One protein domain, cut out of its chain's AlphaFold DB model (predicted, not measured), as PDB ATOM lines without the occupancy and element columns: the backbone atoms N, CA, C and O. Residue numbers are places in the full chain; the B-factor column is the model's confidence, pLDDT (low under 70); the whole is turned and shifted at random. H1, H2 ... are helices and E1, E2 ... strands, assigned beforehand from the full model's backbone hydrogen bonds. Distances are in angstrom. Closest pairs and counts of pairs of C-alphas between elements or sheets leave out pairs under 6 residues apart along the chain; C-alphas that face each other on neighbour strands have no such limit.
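What this domain is: This is residues 11 to 122 and 133 to 175 of the 175 residues of an uncharacterized protein of Xylophilus ampelinus (UniProt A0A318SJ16). Two sheets, partly face to face with their strands crossed, make a compact body, and one very long helix, H1, packs on the four-stranded sheet with its last residues, while residues 11 to 38 stick out as a free arm. H2 and H3 are short helices at the rim of this small sandwich. The printed part has 155 residues, with three named helices and seven named strands in the order H1 E1 H2 E2 E3 E4 E5 H3 E6 E7, class mixed, helices and strands. The sheets run E4 E3 E6 E7 and E1 E2 E5, both antiparallel. The whole is loose, with a radius of gyration of the C-alphas of 20.6 A, and spans 76 by 41 by 32 A.

How they stand to each other: H1, residues 11 to 51, is on one face of the strongly twisted sheet of E4, residues 106 to 111, E3, residues 96 to 101, E6, residues 151 to 158, and E7, residues 161 to 170: two layers, a helix on one face of a sheet. The closest C-alphas of H1 and E4 are those of Ser 43 and Ala 107, 5.0 A apart. The second sheet has E1, residues 61 to 64, E2, residues 75 to 83, and E5, residues 133 to 140. N 63 and O 81 of E1 and E2 are within hydrogen-bond range at 2.9 A, and N 78 and O 137 of E2 and E5 at 2.8 A. H2, residues 66 to 69, stands at the level of this sheet, with a height of 1.7 A. E3 and E4 form a hairpin, with N 99 and O 108 2.8 A apart. E3 and E6 are antiparallel, with N 98 and O 153 at 2.8 A. H3, residues 141 to 145, only grazes both sheets. E6 and E7 form a hairpin, with N 156 and O 163 at 2.9 A. The two sheets form a sandwich, two sheets face to face, with their strands at 46 degrees. Every O i to N i+4 pair is within hydrogen-bond range in H3 and 36 of 37 in H1; H2 is too short for one.

Where its parts are: H1 begins at C-alpha 11, (-0.453, 12.240, -67.612), and is 59.0 A long. E2 is 26.4 A long, E5 23.7 A and E6 22.6 A. E7, 25.3 A, bends by 52 degrees at residue 167 and ends at C-alpha 170, (36.810, -2.615, -18.247).

The domain as a whole: The C-alphas of Arg 11 and Gly 122, the two farthest apart, are 76.3 A apart. Residues 123 to 132 are not printed, with 12.5 A between C-alphas 122 and 133. The link E2 to E3 is long. The mean pLDDT of the printed part is 71.6, and 67 residues are under 70, among them residues 11 to 44.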
ATOM      1  N   ARG A  11      -0.346  12.375 -69.082       56.56
ATOM      2  CA  ARG A  11      -0.453  12.240 -67.612       56.56
ATOM      3  C   ARG A  11       0.109  10.919 -67.062       56.56
ATOM      4  O   ARG A  11       0.714  10.910 -65.997       56.56
ATOM      5  N   ARG A  12      -0.024   9.812 -67.802       52.72
ATOM      6  CA  ARG A  12       0.488   8.482 -67.422       52.72
ATOM      7  C   ARG A  12       2.011   8.421 -67.233       52.72
ATOM      8  O   ARG A  12       2.467   7.707 -66.347       52.72
ATOM      9  N   VAL A  13       2.798   9.176 -68.001       55.94
ATOM     10  CA  VAL A  13       4.271   9.189 -67.882       55.94
ATOM     11  C   VAL A  13       4.712   9.894 -66.596       55.94
ATOM     12  O   VAL A  13       5.649   9.451 -65.935       55.94
ATOM     13  N   LEU A  14       3.976  10.930 -66.188       56.09
ATOM     14  CA  LEU A  14       4.242  11.688 -64.966       56.09
ATOM     15  C   LEU A  14       3.984  10.836 -63.709       56.09
ATOM     16  O   LEU A  14       4.809  10.813 -62.799       56.09
ATOM     17  N   PHE A  15       2.895  10.056 -63.699       55.75
ATOM     18  CA  PHE A  15       2.568   9.142 -62.597       55.75
ATOM     19  C   PHE A  15       3.560   7.980 -62.462       55.75
ATOM     20  O   PHE A  15       3.962   7.651 -61.348       55.75
ATOM     21  N   VAL A  16       3.999   7.377 -63.573       58.25
ATOM     22  CA  VAL A  16       4.993   6.288 -63.533       58.25
ATOM     23  C   VAL A  16       6.369   6.809 -63.100       58.25
ATOM     24  O   VAL A  16       7.065   6.131 -62.346       58.25
ATOM     25  N   GLY A  17       6.749   8.021 -63.522       52.53
ATOM     26  CA  GLY A  17       7.979   8.682 -63.074       52.53
ATOM     27  C   GLY A  17       7.984   8.976 -61.571       52.53
ATOM     28  O   GLY A  17       8.948   8.640 -60.883       52.53
ATOM     29  N   LEU A  18       6.882   9.516 -61.039       57.84
ATOM     30  CA  LEU A  18       6.703   9.768 -59.602       57.84
ATOM     31  C   LEU A  18       6.657   8.478 -58.775       57.84
ATOM     32  O   LEU A  18       7.279   8.414 -57.717       57.84
ATOM     33  N   ALA A  19       5.986   7.432 -59.262       58.47
ATOM     34  CA  ALA A  19       5.937   6.137 -58.584       58.47
ATOM     35  C   ALA A  19       7.321   5.466 -58.512       58.47
ATOM     36  O   ALA A  19       7.683   4.905 -57.477       58.47
ATOM     37  N   LYS A  20       8.129   5.567 -59.577       55.47
ATOM     38  CA  LYS A  20       9.515   5.068 -59.584       55.47
ATOM     39  C   LYS A  20      10.420   5.868 -58.644       55.47
ATOM     40  O   LYS A  20      11.208   5.265 -57.923       55.47
ATOM     41  N   LEU A  21      10.279   7.194 -58.591       55.31
ATOM     42  CA  LEU A  21      11.012   8.037 -57.638       55.31
ATOM     43  C   LEU A  21      10.622   7.739 -56.182       55.31
ATOM     44  O   LEU A  21      11.501   7.595 -55.335       55.31
ATOM     45  N   GLY A  22       9.328   7.561 -55.901       55.50
ATOM     46  CA  GLY A  22       8.837   7.150 -54.584       55.50
ATOM     47  C   GLY A  22       9.387   5.788 -54.159       55.50
ATOM     48  O   GLY A  22       9.875   5.646 -53.041       55.50
ATOM     49  N   ALA A  23       9.413   4.806 -55.064       59.50
ATOM     50  CA  ALA A  23      10.015   3.503 -54.793       59.50
ATOM     51  C   ALA A  23      11.523   3.613 -54.493       59.50
ATOM     52  O   ALA A  23      11.991   3.022 -53.523       59.50
ATOM     53  N   CYS A  24      12.273   4.419 -55.252       59.84
ATOM     54  CA  CYS A  24      13.715   4.598 -55.056       59.84
ATOM     55  C   CYS A  24      14.098   5.296 -53.742       59.84
ATOM     56  O   CYS A  24      15.224   5.122 -53.290       59.84
ATOM     57  N   VAL A  25      13.198   6.064 -53.120       58.94
ATOM     58  CA  VAL A  25      13.471   6.756 -51.846       58.94
ATOM     59  C   VAL A  25      12.891   5.993 -50.652       58.94
ATOM     60  O   VAL A  25      13.537   5.874 -49.608       58.94
ATOM     61  N   VAL A  26      11.694   5.422 -50.796       59.78
ATOM     62  CA  VAL A  26      10.990   4.743 -49.698       59.78
ATOM     63  C   VAL A  26      11.581   3.359 -49.418       59.78
ATOM     64  O   VAL A  26      11.744   3.007 -48.251       59.78
ATOM     65  N   LEU A  27      11.973   2.596 -50.447       59.41
ATOM     66  CA  LEU A  27      12.576   1.267 -50.266       59.41
ATOM     67  C   LEU A  27      13.891   1.294 -49.462       59.41
ATOM     68  O   LEU A  27      13.985   0.541 -48.490       59.41
ATOM     69  N   PRO A  28      14.895   2.141 -49.779       60.56
ATOM     70  CA  PRO A  28      16.114   2.196 -48.975       60.56
ATOM     71  C   PRO A  28      15.855   2.741 -47.567       60.56
ATOM     72  O   PRO A  28      16.433   2.231 -46.611       60.56
ATOM     73  N   SER A  29      14.946   3.705 -47.404       59.62
ATOM     74  CA  SER A  29      14.611   4.266 -46.086       59.62
ATOM     75  C   SER A  29      13.941   3.233 -45.171       59.62
ATOM     76  O   SER A  29      14.327   3.084 -44.011       59.62
ATOM     77  N   ALA A  30      12.992   2.454 -45.701       59.25
ATOM     78  CA  ALA A  30      12.349   1.364 -44.973       59.25
ATOM     79  C   ALA A  30      13.336   0.227 -44.652       59.25
ATOM     80  O   ALA A  30      13.316  -0.311 -43.545       59.25
ATOM     81  N   ALA A  31      14.246  -0.099 -45.578       59.84
ATOM     82  CA  ALA A  31      15.299  -1.084 -45.345       59.84
ATOM     83  C   ALA A  31      16.258  -0.644 -44.225       59.84
ATOM     84  O   ALA A  31      16.577  -1.441 -43.342       59.84
ATOM     85  N   VAL A  32      16.667   0.629 -44.200       59.56
ATOM     86  CA  VAL A  32      17.488   1.197 -43.118       59.56
ATOM     87  C   VAL A  32      16.729   1.187 -41.790       59.56
ATOM     88  O   VAL A  32      17.297   0.787 -40.776       59.56
ATOM     89  N   GLY A  33      15.440   1.542 -41.787       50.66
ATOM     90  CA  GLY A  33      14.594   1.480 -40.591       50.66
ATOM     91  C   GLY A  33      14.464   0.064 -40.022       50.66
ATOM     92  O   GLY A  33      14.594  -0.133 -38.815       50.66
ATOM     93  N   LEU A  34      14.291  -0.945 -40.882       58.09
ATOM     94  CA  LEU A  34      14.251  -2.355 -40.482       58.09
ATOM     95  C   LEU A  34      15.602  -2.848 -39.946       58.09
ATOM     96  O   LEU A  34      15.638  -3.562 -38.941       58.09
ATOM     97  N   LEU A  35      16.712  -2.452 -40.576       57.84
ATOM     98  CA  LEU A  35      18.059  -2.766 -40.093       57.84
ATOM     99  C   LEU A  35      18.317  -2.132 -38.723       57.84
ATOM    100  O   LEU A  35      18.784  -2.817 -37.815       57.84
ATOM    101  N   TYR A  36      17.937  -0.867 -38.550       54.75
ATOM    102  CA  TYR A  36      18.083  -0.143 -37.292       54.75
ATOM    103  C   TYR A  36      17.213  -0.743 -36.184       54.75
ATOM    104  O   TYR A  36      17.696  -0.989 -35.081       54.75
ATOM    105  N   ALA A  37      15.953  -1.072 -36.477       53.28
ATOM    106  CA  ALA A  37      15.062  -1.730 -35.525       53.28
ATOM    107  C   ALA A  37      15.597  -3.110 -35.102       53.28
ATOM    108  O   ALA A  37      15.513  -3.480 -33.928       53.28
ATOM    109  N   ARG A  38      16.192  -3.871 -36.031       55.94
ATOM    110  CA  ARG A  38      16.813  -5.170 -35.733       55.94
ATOM    111  C   ARG A  38      18.085  -5.023 -34.900       55.94
ATOM    112  O   ARG A  38      18.262  -5.778 -33.943       55.94
ATOM    113  N   GLU A  39      18.950  -4.068 -35.233       57.97
ATOM    114  CA  GLU A  39      20.155  -3.770 -34.449       57.97
ATOM    115  C   GLU A  39      19.772  -3.311 -33.037       57.97
ATOM    116  O   GLU A  39      20.311  -3.832 -32.063       57.97
ATOM    117  N   SER A  40      18.767  -2.439 -32.914       55.75
ATOM    118  CA  SER A  40      18.253  -1.962 -31.630       55.75
ATOM    119  C   SER A  40      17.696  -3.099 -30.779       55.75
ATOM    120  O   SER A  40      18.062  -3.187 -29.614       55.75
ATOM    121  N   ARG A  41      16.867  -3.995 -31.337       59.12
ATOM    122  CA  ARG A  41      16.334  -5.158 -30.598       59.12
ATOM    123  C   ARG A  41      17.428  -6.126 -30.157       59.12
ATOM    124  O   ARG A  41      17.359  -6.687 -29.070       59.12
ATOM    125  N   THR A  42      18.440  -6.325 -30.999       67.56
ATOM    126  CA  THR A  42      19.577  -7.192 -30.660       67.56
ATOM    127  C   THR A  42      20.414  -6.554 -29.553       67.56
ATOM    128  O   THR A  42      20.773  -7.226 -28.593       67.56
ATOM    129  N   SER A  43      20.674  -5.247 -29.640       64.62
ATOM    130  CA  SER A  43      21.399  -4.494 -28.613       64.62
ATOM    131  C   SER A  43      20.652  -4.484 -27.281       64.62
ATOM    132  O   SER A  43      21.276  -4.686 -26.247       64.62
ATOM    133  N   THR A  44      19.331  -4.285 -27.276       66.06
ATOM    134  CA  THR A  44      18.547  -4.276 -26.033       66.06
ATOM    135  C   THR A  44      18.446  -5.662 -25.404       66.06
ATOM    136  O   THR A  44      18.572  -5.773 -24.189       66.06
ATOM    137  N   ALA A  45      18.296  -6.725 -26.202       72.62
ATOM    138  CA  ALA A  45      18.339  -8.097 -25.696       72.62
ATOM    139  C   ALA A  45      19.701  -8.428 -25.061       72.62
ATOM    140  O   ALA A  45      19.760  -8.996 -23.976       72.62
ATOM    141  N   LEU A  46      20.800  -8.007 -25.692       75.75
ATOM    142  CA  LEU A  46      22.150  -8.189 -25.156       75.75
ATOM    143  C   LEU A  46      22.409  -7.350 -23.897       75.75
ATOM    144  O   LEU A  46      23.105  -7.797 -22.991       75.75
ATOM    145  N   ALA A  47      21.848  -6.144 -23.816       72.31
ATOM    146  CA  ALA A  47      21.932  -5.327 -22.611       72.31
ATOM    147  C   ALA A  47      21.134  -5.956 -21.462       72.31
ATOM    148  O   ALA A  47      21.596  -5.957 -20.326       72.31
ATOM    149  N   ALA A  48      19.978  -6.557 -21.759       73.88
ATOM    150  CA  ALA A  48      19.216  -7.329 -20.785       73.88
ATOM    151  C   ALA A  48      19.983  -8.577 -20.306       73.88
ATOM    152  O   ALA A  48      19.951  -8.867 -19.113       73.88
ATOM    153  N   ASP A  49      20.714  -9.268 -21.191       73.44
ATOM    154  CA  ASP A  49      21.613 -10.373 -20.812       73.44
ATOM    155  C   ASP A  49      22.702  -9.902 -19.830       73.44
ATOM    156  O   ASP A  49      23.013 -10.613 -18.879       73.44
ATOM    157  N   ALA A  50      23.246  -8.692 -20.007       75.06
ATOM    158  CA  ALA A  50      24.218  -8.120 -19.071       75.06
ATOM    159  C   ALA A  50      23.605  -7.742 -17.714       75.06
ATOM    160  O   ALA A  50      24.237  -7.940 -16.683       75.06
ATOM    161  N   VAL A  51      22.370  -7.233 -17.690       76.38
ATOM    162  CA  VAL A  51      21.645  -6.964 -16.430       76.38
ATOM    163  C   VAL A  51      21.342  -8.264 -15.682       76.38
ATOM    164  O   VAL A  51      21.344  -8.290 -14.456       76.38
ATOM    165  N   ARG A  52      21.103  -9.354 -16.416       79.56
ATOM    166  CA  ARG A  52      20.907 -10.705 -15.874       79.56
ATOM    167  C   ARG A  52      22.218 -11.450 -15.632       79.56
ATOM    168  O   ARG A  52      22.163 -12.644 -15.339       79.56
ATOM    169  N   ALA A  53      23.369 -10.792 -15.789       80.31
ATOM    170  CA  ALA A  53      24.651 -11.425 -15.539       80.31
ATOM    171  C   ALA A  53      24.673 -11.942 -14.099       80.31
ATOM    172  O   ALA A  53      24.521 -11.187 -13.139       80.31
ATOM    173  N   GLY A  54      24.795 -13.258 -13.982       77.50
ATOM    174  CA  GLY A  54      24.826 -13.941 -12.704       77.50
ATOM    175  C   GLY A  54      26.236 -13.962 -12.121       77.50
ATOM    176  O   GLY A  54      27.191 -13.507 -12.763       77.50
ATOM    177  N   PRO A  55      26.391 -14.533 -10.918       82.06
ATOM    178  CA  PRO A  55      27.712 -14.877 -10.420       82.06
ATOM    179  C   PRO A  55      28.411 -15.847 -11.380       82.06
ATOM    180  O   PRO A  55      27.773 -16.558 -12.167       82.06
ATOM    181  N   VAL A  56      29.740 -15.891 -11.291       82.50
ATOM    182  CA  VAL A  56      30.546 -16.893 -11.995       82.50
ATOM    183  C   VAL A  56      30.033 -18.287 -11.598       82.50
ATOM    184  O   VAL A  56      29.909 -18.549 -10.400       82.50
ATOM    185  N   PRO A  57      29.702 -19.171 -12.560       80.88
ATOM    186  CA  PRO A  57      29.196 -20.502 -12.240       80.88
ATOM    187  C   PRO A  57      30.176 -21.300 -11.376       80.88
ATOM    188  O   PRO A  57      31.392 -21.181 -11.524       80.88
ATOM    189  N   GLU A  58      29.646 -22.149 -10.498       82.56
ATOM    190  CA  GLU A  58      30.465 -22.948  -9.588       82.56
ATOM    191  C   GLU A  58      31.469 -23.834 -10.347       82.56
ATOM    192  O   GLU A  58      31.144 -24.467 -11.359       82.56
ATOM    193  N   GLY A  59      32.716 -23.847  -9.867       79.19
ATOM    194  CA  GLY A  59      33.820 -24.585 -10.479       79.19
ATOM    195  C   GLY A  59      34.375 -23.962 -11.764       79.19
ATOM    196  O   GLY A  59      35.309 -24.522 -12.336       79.19
ATOM    197  N   VAL A  60      33.835 -22.826 -12.225       81.69
ATOM    198  CA  VAL A  60      34.392 -22.066 -13.348       81.69
ATOM    199  C   VAL A  60      35.397 -21.043 -12.832       81.69
ATOM    200  O   VAL A  60      35.095 -20.220 -11.972       81.69
ATOM    201  N   ARG A  61      36.597 -21.065 -13.406       84.25
ATOM    202  CA  ARG A  61      37.634 -20.050 -13.214       84.25
ATOM    203  C   ARG A  61      37.968 -19.419 -14.554       84.25
ATOM    204  O   ARG A  61      37.874 -20.062 -15.597       84.25
ATOM    205  N   PHE A  62      38.365 -18.158 -14.537       85.00
ATOM    206  CA  PHE A  62      38.780 -17.456 -15.741       85.00
ATOM    207  C   PHE A  62      39.863 -16.432 -15.416       85.00
ATOM    208  O   PHE A  62      39.975 -15.974 -14.280       85.00
ATOM    209  N   GLY A  63      40.620 -16.051 -16.437       83.50
ATOM    210  CA  GLY A  63      41.596 -14.972 -16.387       83.50
ATOM    211  C   GLY A  63      41.579 -14.186 -17.691       83.50
ATOM    212  O   GLY A  63      41.283 -14.731 -18.754       83.50
ATOM    213  N   ILE A  64      41.863 -12.889 -17.632       83.31
ATOM    214  CA  ILE A  64      41.968 -12.022 -18.812       83.31
ATOM    215  C   ILE A  64      43.298 -11.278 -18.728       83.31
ATOM    216  O   ILE A  64      43.656 -10.734 -17.689       83.31
ATOM    217  N   ASP A  65      44.034 -11.241 -19.837       80.69
ATOM    218  CA  ASP A  65      45.298 -10.519 -19.921       80.69
ATOM    219  C   ASP A  65      45.040  -9.011 -19.993       80.69
ATOM    220  O   ASP A  65      44.678  -8.463 -21.041       80.69
ATOM    221  N   HIS A  66      45.256  -8.332 -18.868       74.31
ATOM    222  CA  HIS A  66      45.068  -6.890 -18.736       74.31
ATOM    223  C   HIS A  66      45.912  -6.076 -19.723       74.31
ATOM    224  O   HIS A  66      45.492  -4.993 -20.128       74.31
ATOM    225  N   ARG A  67      47.060  -6.599 -20.180       71.75
ATOM    226  CA  ARG A  67      47.919  -5.902 -21.154       71.75
ATOM    227  C   ARG A  67      47.232  -5.737 -22.501       71.75
ATOM    228  O   ARG A  67      47.470  -4.761 -23.200       71.75
ATOM    229  N   PHE A  68      46.358  -6.673 -22.869       66.19
ATOM    230  CA  PHE A  68      45.629  -6.602 -24.132       66.19
ATOM    231  C   PHE A  68      44.365  -5.724 -24.019       66.19
ATOM    232  O   PHE A  68      43.889  -5.194 -25.027       66.19
ATOM    233  N   LEU A  69      43.883  -5.466 -22.794       68.50
ATOM    234  CA  LEU A  69      42.801  -4.507 -22.524       68.50
ATOM    235  C   LEU A  69      43.237  -3.043 -22.679       68.50
ATOM    236  O   LEU A  69      42.379  -2.166 -22.800       68.50
ATOM    237  N   GLN A  70      44.547  -2.786 -22.707       64.56
ATOM    238  CA  GLN A  70      45.130  -1.477 -22.976       64.56
ATOM    239  C   GLN A  70      45.256  -1.293 -24.496       64.56
ATOM    240  O   GLN A  70      45.950  -2.039 -25.189       64.56
ATOM    241  N   GLY A  71      44.513  -0.337 -25.052       57.62
ATOM    242  CA  GLY A  71      44.419  -0.140 -26.497       57.62
ATOM    243  C   GLY A  71      45.724   0.344 -27.137       57.62
ATOM    244  O   GLY A  71      45.951   1.544 -27.244       57.62
ATOM    245  N   GLY A  72      46.542  -0.566 -27.665       56.12
ATOM    246  CA  GLY A  72      47.650  -0.233 -28.567       56.12
ATOM    247  C   GLY A  72      47.169  -0.061 -30.015       56.12
ATOM    248  O   GLY A  72      46.967  -1.040 -30.734       56.12
ATOM    249  N   GLY A  73      46.975   1.178 -30.478       67.81
ATOM    250  CA  GLY A  73      46.639   1.486 -31.879       67.81
ATOM    251  C   GLY A  73      45.134   1.529 -32.206       67.81
ATOM    252  O   GLY A  73      44.347   2.152 -31.496       67.81
ATOM    253  N   ARG A  74      44.709   0.927 -33.335       72.06
ATOM    254  CA  ARG A  74      43.328   1.039 -33.884       72.06
ATOM    255  C   ARG A  74      42.309   0.056 -33.275       72.06
ATOM    256  O   ARG A  74      41.120   0.109 -33.620       72.06
ATOM    257  N   SER A  75      42.736  -0.862 -32.410       75.19
ATOM    258  CA  SER A  75      41.884  -1.914 -31.841       75.19
ATOM    259  C   SER A  75      42.334  -2.357 -30.454       75.19
ATOM    260  O   SER A  75      43.529  -2.475 -30.219       75.19
ATOM    261  N   TYR A  76      41.371  -2.711 -29.609       77.94
ATOM    262  CA  TYR A  76      41.569  -3.512 -28.406       77.94
ATOM    263  C   TYR A  76      41.658  -4.995 -28.770       77.94
ATOM    264  O   TYR A  76      40.990  -5.446 -29.711       77.94
ATOM    265  N   ARG A  77      42.433  -5.769 -28.012       81.94
ATOM    266  CA  ARG A  77      42.378  -7.233 -28.057       81.94
ATOM    267  C   ARG A  77      41.976  -7.730 -26.680       81.94
ATOM    268  O   ARG A  77      42.560  -7.362 -25.687       81.94
ATOM    269  N   ILE A  78      40.967  -8.567 -26.586       83.62
ATOM    270  CA  ILE A  78      40.570  -9.160 -25.313       83.62
ATOM    271  C   ILE A  78      41.029 -10.601 -25.389       83.62
ATOM    272  O   ILE A  78      40.470 -11.373 -26.167       83.62
ATOM    273  N   ARG A  79      42.079 -10.933 -24.639       83.44
ATOM    274  CA  ARG A  79      42.644 -12.279 -24.574       83.44
ATOM    275  C   ARG A  79      42.534 -12.796 -23.153       83.44
ATOM    276  O   ARG A  79      42.802 -12.055 -22.217       83.44
ATOM    277  N   GLY A  80      42.168 -14.054 -22.997       84.38
ATOM    278  CA  GLY A  80      42.016 -14.657 -21.684       84.38
ATOM    279  C   GLY A  80      41.968 -16.168 -21.742       84.38
ATOM    280  O   GLY A  80      42.246 -16.775 -22.783       84.38
ATOM    281  N   TRP A  81      41.602 -16.758 -20.616       84.75
ATOM    282  CA  TRP A  81      41.321 -18.167 -20.471       84.75
ATOM    283  C   TRP A  81      40.124 -18.421 -19.564       84.75
ATOM    284  O   TRP A  81      39.749 -17.575 -18.757       84.75
ATOM    285  N   ILE A  82      39.510 -19.587 -19.722       82.12
ATOM    286  CA  ILE A  82      38.423 -20.088 -18.886       82.12
ATOM    287  C   ILE A  82      38.602 -21.593 -18.682       82.12
ATOM    288  O   ILE A  82      38.931 -22.319 -19.620       82.12
ATOM    289  N   GLU A  83      38.414 -22.072 -17.462       81.69
ATOM    290  CA  GLU A  83      38.480 -23.482 -17.083       81.69
ATOM    291  C   GLU A  83      37.285 -23.824 -16.187       81.69
ATOM    292  O   GLU A  83      36.727 -22.948 -15.530       81.69
ATOM    293  N   GLY A  84      36.870 -25.088 -16.177       79.31
ATOM    294  CA  GLY A  84      35.779 -25.554 -15.324       79.31
ATOM    295  C   GLY A  84      34.885 -26.608 -15.977       79.31
ATOM    296  O   GLY A  84      35.033 -26.922 -17.165       79.31
ATOM    297  N   PRO A  85      33.942 -27.175 -15.209       75.94
ATOM    298  CA  PRO A  85      33.018 -28.188 -15.699       75.94
ATOM    299  C   PRO A  85      32.032 -27.591 -16.710       75.94
ATOM    300  O   PRO A  85      31.494 -26.500 -16.522       75.94
ATOM    301  N   GLY A  86      31.777 -28.326 -17.796       72.25
ATOM    302  CA  GLY A  86      30.822 -27.908 -18.826       72.25
ATOM    303  C   GLY A  86      31.285 -26.730 -19.688       72.25
ATOM    304  O   GLY A  86      30.488 -26.216 -20.471       72.25
ATOM    305  N   ILE A  87      32.556 -26.310 -19.592       74.94
ATOM    306  CA  ILE A  87      33.139 -25.400 -20.581       74.94
ATOM    307  C   ILE A  87      33.194 -26.145 -21.921       74.94
ATOM    308  O   ILE A  87      33.832 -27.202 -22.010       74.94
ATOM    309  N   PRO A  88      32.515 -25.639 -22.967       64.38
ATOM    310  CA  PRO A  88      32.356 -26.385 -24.201       64.38
ATOM    311  C   PRO A  88      33.707 -26.677 -24.866       64.38
ATOM    312  O   PRO A  88      34.654 -25.887 -24.813       64.38
ATOM    313  N   SER A  89      33.802 -27.846 -25.505       62.34
ATOM    314  CA  SER A  89      35.004 -28.252 -26.236       62.34
ATOM    315  C   SER A  89      35.268 -27.318 -27.425       62.34
ATOM    316  O   SER A  89      34.352 -26.679 -27.941       62.34
ATOM    317  N   ALA A  90      36.512 -27.271 -27.917       55.78
ATOM    318  CA  ALA A  90      36.932 -26.363 -28.996       55.78
ATOM    319  C   ALA A  90      36.081 -26.452 -30.282       55.78
ATOM    320  O   ALA A  90      36.061 -25.516 -31.075       55.78
ATOM    321  N   ARG A  91      35.367 -27.567 -30.494       51.31
ATOM    322  CA  ARG A  91      34.488 -27.783 -31.653       51.31
ATOM    323  C   ARG A  91      33.037 -27.339 -31.415       51.31
ATOM    324  O   ARG A  91      32.319 -27.120 -32.382       51.31
ATOM    325  N   ALA A  92      32.622 -27.207 -30.153       48.91
ATOM    326  CA  ALA A  92      31.253 -26.892 -29.732       48.91
ATOM    327  C   ALA A  92      31.110 -25.493 -29.095       48.91
ATOM    328  O   ALA A  92      29.999 -24.995 -28.927       48.91
ATOM    329  N   ALA A  93      32.218 -24.843 -28.736       55.72
ATOM    330  CA  ALA A  93      32.196 -23.630 -27.935       55.72
ATOM    331  C   ALA A  93      31.822 -22.370 -28.718       55.72
ATOM    332  O   ALA A  93      32.600 -21.838 -29.509       55.72
ATOM    333  N   ARG A  94      30.657 -21.811 -28.386       69.88
ATOM    334  CA  ARG A  94      30.311 -20.412 -28.657       69.88
ATOM    335  C   ARG A  94      30.674 -19.546 -27.453       69.88
ATOM    336  O   ARG A  94      29.801 -18.919 -26.863       69.88
ATOM    337  N   LEU A  95      31.952 -19.514 -27.071       79.94
ATOM    338  CA  LEU A  95      32.407 -18.503 -26.117       79.94
ATOM    339  C   LEU A  95      32.357 -17.133 -26.797       79.94
ATOM    340  O   LEU A  95      32.854 -16.935 -27.912       79.94
ATOM    341  N   GLN A  96      31.721 -16.183 -26.135       87.44
ATOM    342  CA  GLN A  96      31.465 -14.849 -26.641       87.44
ATOM    343  C   GLN A  96      31.828 -13.827 -25.570       87.44
ATOM    344  O   GLN A  96      31.662 -14.067 -24.376       87.44
ATOM    345  N   ILE A  97      32.313 -12.671 -26.009       87.62
ATOM    346  CA  ILE A  97      32.523 -11.527 -25.129       87.62
ATOM    347  C   ILE A  97      31.387 -10.551 -25.366       87.62
ATOM    348  O   ILE A  97      31.142 -10.131 -26.497       87.62
ATOM    349  N   LEU A  98      30.693 -10.184 -24.305       88.75
ATOM    350  CA  LEU A  98      29.656  -9.176 -24.334       88.75
ATOM    351  C   LEU A  98      30.246  -7.863 -23.808       88.75
ATOM    352  O   LEU A  98      30.655  -7.765 -22.657       88.75
ATOM    353  N   LEU A  99      30.318  -6.860 -24.679       87.69
ATOM    354  CA  LEU A  99      30.697  -5.502 -24.315       87.69
ATOM    355  C   LEU A  99      29.462  -4.668 -24.034       87.69
ATOM    356  O   LEU A  99      28.529  -4.660 -24.837       87.69
ATOM    357  N   VAL A 100      29.489  -3.915 -22.944       85.25
ATOM    358  CA  VAL A 100      28.372  -3.063 -22.535       85.25
ATOM    359  C   VAL A 100      28.867  -1.647 -22.323       85.25
ATOM    360  O   VAL A 100      29.931  -1.426 -21.743       85.25
ATOM    361  N   ALA A 101      28.086  -0.692 -22.816       84.50
ATOM    362  CA  ALA A 101      28.260   0.717 -22.534       84.50
ATOM    363  C   ALA A 101      27.371   1.101 -21.342       84.50
ATOM    364  O   ALA A 101      26.139   1.113 -21.473       84.50
ATOM    365  N   PRO A 102      27.956   1.369 -20.162       73.81
ATOM    366  CA  PRO A 102      27.188   1.745 -18.984       73.81
ATOM    367  C   PRO A 102      26.380   3.018 -19.245       73.81
ATOM    368  O   PRO A 102      26.858   3.943 -19.898       73.81
ATOM    369  N   GLY A 103      25.146   3.069 -18.744       73.25
ATOM    370  CA  GLY A 103      24.293   4.260 -18.819       73.25
ATOM    371  C   GLY A 103      23.608   4.517 -20.167       73.25
ATOM    372  O   GLY A 103      22.616   5.235 -20.193       73.25
ATOM    373  N   THR A 104      24.057   3.908 -21.269       73.25
ATOM    374  CA  THR A 104      23.411   4.066 -22.591       73.25
ATOM    375  C   THR A 104      22.541   2.874 -22.989       73.25
ATOM    376  O   THR A 104      21.760   2.966 -23.934       73.25
ATOM    377  N   GLY A 105      22.686   1.736 -22.302       69.25
ATOM    378  CA  GLY A 105      21.988   0.493 -22.647       69.25
ATOM    379  C   GLY A 105      22.462  -0.134 -23.963       69.25
ATOM    380  O   GLY A 105      21.834  -1.068 -24.461       69.25
ATOM    381  N   ALA A 106      23.561   0.356 -24.548       78.38
ATOM    382  CA  ALA A 106      24.150  -0.264 -25.723       78.38
ATOM    383  C   ALA A 106      24.955  -1.502 -25.311       78.38
ATOM    384  O   ALA A 106      25.792  -1.453 -24.406       78.38
ATOM    385  N   ALA A 107      24.742  -2.607 -26.022       82.31
ATOM    386  CA  ALA A 107      25.475  -3.843 -25.808       82.31
ATOM    387  C   ALA A 107      25.897  -4.457 -27.141       82.31
ATOM    388  O   ALA A 107      25.224  -4.327 -28.166       82.31
ATOM    389  N   ARG A 108      27.051  -5.119 -27.139       83.94
ATOM    390  CA  ARG A 108      27.635  -5.712 -28.331       83.94
ATOM    391  C   ARG A 108      28.262  -7.050 -28.018       83.94
ATOM    392  O   ARG A 108      29.178  -7.155 -27.215       83.94
ATOM    393  N   LEU A 109      27.831  -8.049 -28.768       85.88
ATOM    394  CA  LEU A 109      28.404  -9.376 -28.721       85.88
ATOM    395  C   LEU A 109      29.597  -9.479 -29.676       85.88
ATOM    396  O   LEU A 109      29.527  -9.080 -30.842       85.88
ATOM    397  N   LEU A 110      30.691 -10.033 -29.178       85.12
ATOM    398  CA  LEU A 110      31.907 -10.333 -29.910       85.12
ATOM    399  C   LEU A 110      32.077 -11.843 -29.946       85.12
ATOM    400  O   LEU A 110      32.074 -12.512 -28.912       85.12
ATOM    401  N   GLN A 111      32.256 -12.380 -31.145       82.81
ATOM    402  CA  GLN A 111      32.651 -13.771 -31.293       82.81
ATOM    403  C   GLN A 111      34.126 -13.897 -30.929       82.81
ATOM    404  O   GLN A 111      34.967 -13.186 -31.486       82.81
ATOM    405  N   THR A 112      34.427 -14.789 -29.988       80.81
ATOM    406  CA  THR A 112      35.813 -15.133 -29.690       80.81
ATOM    407  C   THR A 112      36.306 -16.173 -30.683       80.81
ATOM    408  O   THR A 112      35.541 -16.984 -31.207       80.81
ATOM    409  N   ARG A 113      37.603 -16.134 -30.961       76.88
ATOM    410  CA  ARG A 113      38.318 -17.251 -31.566       76.88
ATOM    411  C   ARG A 113      38.995 -18.006 -30.432       76.88
ATOM    412  O   ARG A 113      39.515 -17.378 -29.513       76.88
ATOM    413  N   MET A 114      38.992 -19.332 -30.506       68.38
ATOM    414  CA  MET A 114      39.740 -20.183 -29.585       68.38
ATOM    415  C   MET A 114      41.056 -20.588 -30.252       68.38
ATOM    416  O   MET A 114      41.059 -21.531 -31.048       68.38
ATOM    417  N   PRO A 115      42.167 -19.872 -30.011       63.12
ATOM    418  CA  PRO A 115      43.459 -20.303 -30.515       63.12
ATOM    419  C   PRO A 115      43.905 -21.548 -29.735       63.12
ATOM    420  O   PRO A 115      44.394 -21.461 -28.610       63.12
ATOM    421  N   LEU A 116      43.708 -22.722 -30.337       56.34
ATOM    422  CA  LEU A 116      44.195 -23.999 -29.813       56.34
ATOM    423  C   LEU A 116      45.702 -23.903 -29.523       56.34
ATOM    424  O   LEU A 116      46.481 -23.581 -30.415       56.34
ATOM    425  N   GLY A 117      46.101 -24.172 -28.278       56.28
ATOM    426  CA  GLY A 117      47.510 -24.221 -27.874       56.28
ATOM    427  C   GLY A 117      48.189 -22.865 -27.656       56.28
ATOM    428  O   GLY A 117      49.396 -22.836 -27.430       56.28
ATOM    429  N   ALA A 118      47.461 -21.742 -27.694       61.41
ATOM    430  CA  ALA A 118      48.048 -20.471 -27.274       61.41
ATOM    431  C   ALA A 118      48.403 -20.521 -25.778       61.41
ATOM    432  O   ALA A 118      47.605 -21.048 -24.998       61.41
ATOM    433  N   PRO A 119      49.546 -19.946 -25.356       64.06
ATOM    434  CA  PRO A 119      49.893 -19.890 -23.943       64.06
ATOM    435  C   PRO A 119      48.783 -19.170 -23.171       64.06
ATOM    436  O   PRO A 119      48.256 -18.148 -23.633       64.06
ATOM    437  N   LEU A 120      48.389 -19.739 -22.033       66.19
ATOM    438  CA  LEU A 120      47.397 -19.140 -21.146       66.19
ATOM    439  C   LEU A 120      47.996 -17.835 -20.602       66.19
ATOM    440  O   LEU A 120      49.136 -17.846 -20.138       66.19
ATOM    441  N   PRO A 121      47.309 -16.690 -20.733       64.25
ATOM    442  CA  PRO A 121      47.773 -15.480 -20.075       64.25
ATOM    443  C   PRO A 121      47.632 -15.630 -18.557       64.25
ATOM    444  O   PRO A 121      46.529 -15.852 -18.076       64.25
ATOM    445  N   GLY A 122      48.730 -15.493 -17.822       58.09
ATOM    446  CA  GLY A 122      48.773 -15.650 -16.370       58.09
ATOM    447  C   GLY A 122      50.130 -15.229 -15.813       58.09
ATOM    448  O   GLY A 122      51.094 -15.070 -16.571       58.09
ATOM    449  N   ARG A 133      40.963 -23.244 -21.299       76.38
ATOM    450  CA  ARG A 133      40.739 -22.840 -22.696       76.38
ATOM    451  C   ARG A 133      41.037 -21.371 -22.891       76.38
ATOM    452  O   ARG A 133      40.431 -20.536 -22.236       76.38
ATOM    453  N   THR A 134      41.911 -21.059 -23.840       80.25
ATOM    454  CA  THR A 134      42.197 -19.686 -24.249       80.25
ATOM    455  C   THR A 134      41.140 -19.140 -25.200       80.25
ATOM    456  O   THR A 134      40.540 -19.863 -26.000       80.25
ATOM    457  N   PHE A 135      40.957 -17.827 -25.153       81.50
ATOM    458  CA  PHE A 135      40.110 -17.097 -26.081       81.50
ATOM    459  C   PHE A 135      40.731 -15.760 -26.460       81.50
ATOM    460  O   PHE A 135      41.466 -15.157 -25.679       81.50
ATOM    461  N   GLU A 136      40.413 -15.292 -27.664       84.00
ATOM    462  CA  GLU A 136      40.791 -13.966 -28.140       84.00
ATOM    463  C   GLU A 136      39.657 -13.333 -28.958       84.00
ATOM    464  O   GLU A 136      39.058 -13.976 -29.825       84.00
ATOM    465  N   ALA A 137      39.379 -12.053 -28.722       84.25
ATOM    466  CA  ALA A 137      38.540 -11.233 -29.588       84.25
ATOM    467  C   ALA A 137      39.194  -9.881 -29.867       84.25
ATOM    468  O   ALA A 137      39.697  -9.219 -28.963       84.25
ATOM    469  N   ALA A 138      39.132  -9.433 -31.118       82.62
ATOM    470  CA  ALA A 138      39.592  -8.105 -31.507       82.62
ATOM    471  C   ALA A 138      38.411  -7.133 -31.620       82.62
ATOM    472  O   ALA A 138      37.385  -7.439 -32.234       82.62
ATOM    473  N   VAL A 139      38.578  -5.928 -31.082       80.00
ATOM    474  CA  VAL A 139      37.546  -4.888 -31.052       80.00
ATOM    475  C   VAL A 139      38.105  -3.595 -31.611       80.00
ATOM    476  O   VAL A 139      39.100  -3.075 -31.129       80.00
ATOM    477  N   ARG A 140      37.472  -3.036 -32.644       77.19
ATOM    478  CA  ARG A 140      37.921  -1.763 -33.231       77.19
ATOM    479  C   ARG A 140      37.651  -0.600 -32.274       77.19
ATOM    480  O   ARG A 140      36.484  -0.365 -31.965       77.19
ATOM    481  N   ARG A 141      38.698   0.163 -31.929       71.69
ATOM    482  CA  ARG A 141      38.681   1.250 -30.931       71.69
ATOM    483  C   ARG A 141      37.634   2.316 -31.240       71.69
ATOM    484  O   ARG A 141      36.797   2.595 -30.401       71.69
ATOM    485  N   ARG A 142      37.561   2.774 -32.497       67.06
ATOM    486  CA  ARG A 142      36.547   3.747 -32.952       67.06
ATOM    487  C   ARG A 142      35.109   3.337 -32.607       67.06
ATOM    488  O   ARG A 142      34.285   4.168 -32.274       67.06
ATOM    489  N   ARG A 143      34.779   2.042 -32.689       64.69
ATOM    490  CA  ARG A 143      33.414   1.572 -32.390       64.69
ATOM    491  C   ARG A 143      33.152   1.409 -30.893       64.69
ATOM    492  O   ARG A 143      31.985   1.341 -30.519       64.69
ATOM    493  N   THR A 144      34.194   1.267 -30.078       65.00
ATOM    494  CA  THR A 144      34.094   1.179 -28.617       65.00
ATOM    495  C   THR A 144      34.040   2.558 -27.979       65.00
ATOM    496  O   THR A 144      33.139   2.794 -27.180       65.00
ATOM    497  N   SER A 145      34.912   3.475 -28.405       62.78
ATOM    498  CA  SER A 145      34.985   4.856 -27.920       62.78
ATOM    499  C   SER A 145      33.717   5.656 -28.240       62.78
ATOM    500  O   SER A 145      33.122   6.236 -27.341       62.78
ATOM    501  N   ASP A 146      33.224   5.599 -29.486       64.25
ATOM    502  CA  ASP A 146      32.067   6.402 -29.928       64.25
ATOM    503  C   ASP A 146      30.757   6.003 -29.223       64.25
ATOM    504  O   ASP A 146      29.813   6.787 -29.161       64.25
ATOM    505  N   ARG A 147      30.672   4.766 -28.715       63.19
ATOM    506  CA  ARG A 147      29.483   4.237 -28.024       63.19
ATOM    507  C   ARG A 147      29.702   4.011 -26.523       63.19
ATOM    508  O   ARG A 147      28.776   3.548 -25.867       63.19
ATOM    509  N   GLY A 148      30.885   4.322 -25.983       69.81
ATOM    510  CA  GLY A 148      31.196   4.185 -24.555       69.81
ATOM    511  C   GLY A 148      31.227   2.742 -24.038       69.81
ATOM    512  O   GLY A 148      30.941   2.506 -22.868       69.81
ATOM    513  N   PHE A 149      31.530   1.761 -24.893       75.31
ATOM    514  CA  PHE A 149      31.616   0.354 -24.492       75.31
ATOM    515  C   PHE A 149      32.840   0.131 -23.606       75.31
ATOM    516  O   PHE A 149      33.962   0.059 -24.111       75.31
ATOM    517  N   THR A 150      32.619  -0.014 -22.303       79.31
ATOM    518  CA  THR A 150      33.704  -0.128 -21.327       79.31
ATOM    519  C   THR A 150      33.671  -1.438 -20.566       79.31
ATOM    520  O   THR A 150      34.742  -1.978 -20.339       79.31
ATOM    521  N   ARG A 151      32.509  -2.007 -20.217       86.75
ATOM    522  CA  ARG A 151      32.452  -3.237 -19.408       86.75
ATOM    523  C   ARG A 151      32.505  -4.512 -20.235       86.75
ATOM    524  O   ARG A 151      31.898  -4.588 -21.304       86.75
ATOM    525  N   ILE A 152      33.199  -5.512 -19.695       88.69
ATOM    526  CA  ILE A 152      33.433  -6.809 -20.324       88.69
ATOM    527  C   ILE A 152      32.686  -7.892 -19.542       88.69
ATOM    528  O   ILE A 152      32.928  -8.105 -18.357       88.69
ATOM    529  N   TYR A 153      31.822  -8.621 -20.233       90.00
ATOM    530  CA  TYR A 153      31.129  -9.801 -19.729       90.00
ATOM    531  C   TYR A 153      31.554 -11.015 -20.551       90.00
ATOM    532  O   TYR A 153      31.761 -10.914 -21.767       90.00
ATOM    533  N   LEU A 154      31.655 -12.173 -19.906       89.12
ATOM    534  CA  LEU A 154      31.865 -13.442 -20.594       89.12
ATOM    535  C   LEU A 154      30.539 -14.174 -20.716       89.12
ATOM    536  O   LEU A 154      29.772 -14.260 -19.759       89.12
ATOM    537  N   ARG A 155      30.279 -14.685 -21.919       88.69
ATOM    538  CA  ARG A 155      29.051 -15.387 -22.273       88.69
ATOM    539  C   ARG A 155      29.391 -16.715 -22.925       88.69
ATOM    540  O   ARG A 155      30.107 -16.745 -23.924       88.69
ATOM    541  N   PHE A 156      28.870 -17.809 -22.395       85.25
ATOM    542  CA  PHE A 156      29.032 -19.136 -22.982       85.25
ATOM    543  C   PHE A 156      27.757 -19.954 -22.822       85.25
ATOM    544  O   PHE A 156      26.932 -19.687 -21.955       85.25
ATOM    545  N   GLU A 157      27.589 -20.942 -23.688       81.06
ATOM    546  CA  GLU A 157      26.474 -21.880 -23.623       81.06
ATOM    547  C   GLU A 157      26.960 -23.187 -22.990       81.06
ATOM    548  O   GLU A 157      27.994 -23.724 -23.397       81.06
ATOM    549  N   ARG A 158      26.225 -23.675 -21.992       77.25
ATOM    550  CA  ARG A 158      26.448 -24.945 -21.299       77.25
ATOM    551  C   ARG A 158      25.099 -25.630 -21.128       77.25
ATOM    552  O   ARG A 158      24.158 -25.013 -20.643       77.25
ATOM    553  N   ASP A 159      25.006 -26.887 -21.555       75.62
ATOM    554  CA  ASP A 159      23.799 -27.713 -21.404       75.62
ATOM    555  C   ASP A 159      22.519 -27.031 -21.955       75.62
ATOM    556  O   ASP A 159      21.442 -27.114 -21.374       75.62
ATOM    557  N   GLY A 160      22.649 -26.288 -23.067       77.06
ATOM    558  CA  GLY A 160      21.560 -25.518 -23.693       77.06
ATOM    559  C   GLY A 160      21.186 -24.215 -22.972       77.06
ATOM    560  O   GLY A 160      20.308 -23.484 -23.430       77.06
ATOM    561  N   THR A 161      21.864 -23.894 -21.868       80.50
ATOM    562  CA  THR A 161      21.673 -22.667 -21.091       80.50
ATOM    563  C   THR A 161      22.800 -21.682 -21.364       80.50
ATOM    564  O   THR A 161      23.980 -22.032 -21.403       80.50
ATOM    565  N   VAL A 162      22.445 -20.413 -21.554       84.00
ATOM    566  CA  VAL A 162      23.419 -19.334 -21.725       84.00
ATOM    567  C   VAL A 162      23.795 -18.780 -20.359       84.00
ATOM    568  O   VAL A 162      22.964 -18.211 -19.658       84.00
ATOM    569  N   HIS A 163      25.072 -18.887 -20.020       85.38
ATOM    570  CA  HIS A 163      25.653 -18.269 -18.843       85.38
ATOM    571  C   HIS A 163      26.352 -16.981 -19.254       85.38
ATOM    572  O   HIS A 163      27.216 -16.993 -20.130       85.38
ATOM    573  N   THR A 164      25.976 -15.879 -18.610       89.31
ATOM    574  CA  THR A 164      26.650 -14.584 -18.730       89.31
ATOM    575  C   THR A 164      27.084 -14.151 -17.340       89.31
ATOM    576  O   THR A 164      26.270 -14.195 -16.419       89.31
ATOM    577  N   PHE A 165      28.338 -13.738 -17.184       88.38
ATOM    578  CA  PHE A 165      28.860 -13.239 -15.913       88.38
ATOM    579  C   PHE A 165      29.744 -12.006 -16.129       88.38
ATOM    580  O   PHE A 165      30.406 -11.870 -17.167       88.38
ATOM    581  N   ASP A 166      29.708 -11.083 -15.165       88.25
ATOM    582  CA  ASP A 166      30.564  -9.892 -15.161       88.25
ATOM    583  C   ASP A 166      32.000 -10.317 -14.836       88.25
ATOM    584  O   ASP A 166      32.246 -11.045 -13.875       88.25
ATOM    585  N   THR A 167      32.954  -9.874 -15.653       84.38
ATOM    586  CA  THR A 167      34.376 -10.145 -15.402       84.38
ATOM    587  C   THR A 167      34.976  -9.190 -14.373       84.38
ATOM    588  O   THR A 167      36.097  -9.409 -13.926       84.38
ATOM    589  N   GLY A 168      34.270  -8.104 -14.035       83.44
ATOM    590  CA  GLY A 168      34.785  -6.994 -13.236       83.44
ATOM    591  C   GLY A 168      35.770  -6.101 -13.997       83.44
ATOM    592  O   GLY A 168      36.278  -5.131 -13.438       83.44
ATOM    593  N   LEU A 169      36.043  -6.404 -15.270       83.69
ATOM    594  CA  LEU A 169      37.033  -5.702 -16.075       83.69
ATOM    595  C   LEU A 169      36.396  -4.691 -17.016       83.69
ATOM    596  O   LEU A 169      35.298  -4.881 -17.555       83.69
ATOM    597  N   SER A 170      37.155  -3.629 -17.268       82.31
ATOM    598  CA  SER A 170      36.810  -2.615 -18.247       82.31
ATOM    599  C   SER A 170      37.925  -2.369 -19.256       82.31
ATOM    600  O   SER A 170      39.106  -2.395 -18.908       82.31
ATOM    601  N   LEU A 171      37.544  -2.074 -20.499       80.06
ATOM    602  CA  LEU A 171      38.448  -1.505 -21.496       80.06
ATOM    603  C   LEU A 171      38.937  -0.145 -20.988       80.06
ATOM    604  O   LEU A 171      38.121   0.708 -20.634       80.06
ATOM    605  N   GLN A 172      40.256   0.041 -20.940       71.56
ATOM    606  CA  GLN A 172      40.868   1.310 -20.549       71.56
ATOM    607  C   GLN A 172      41.326   2.053 -21.806       71.56
ATOM    608  O   GLN A 172      42.149   1.552 -22.576       71.56
ATOM    609  N   ASP A 173      40.769   3.245 -22.013       59.28
ATOM    610  CA  ASP A 173      41.194   4.168 -23.064       59.28
ATOM    611  C   ASP A 173      42.303   5.061 -22.483       59.28
ATOM    612  O   ASP A 173      42.030   5.934 -21.661       59.28
ATOM    613  N   HIS A 174      43.559   4.839 -22.874       49.06
ATOM    614  CA  HIS A 174      44.600   5.853 -22.693       49.06
ATOM    615  C   HIS A 174      44.573   6.746 -23.933       49.06
ATOM    616  O   HIS A 174      44.821   6.265 -25.045       49.06
ATOM    617  N   GLY A 175      44.145   7.996 -23.729       45.59
ATOM    618  CA  GLY A 175      44.050   9.038 -24.757       45.59
ATOM    619  C   GLY A 175      45.304   9.145 -25.608       45.59
ATOM    620  O   GLY A 175      46.408   9.096 -25.026       45.59
TER     621      GLY A 175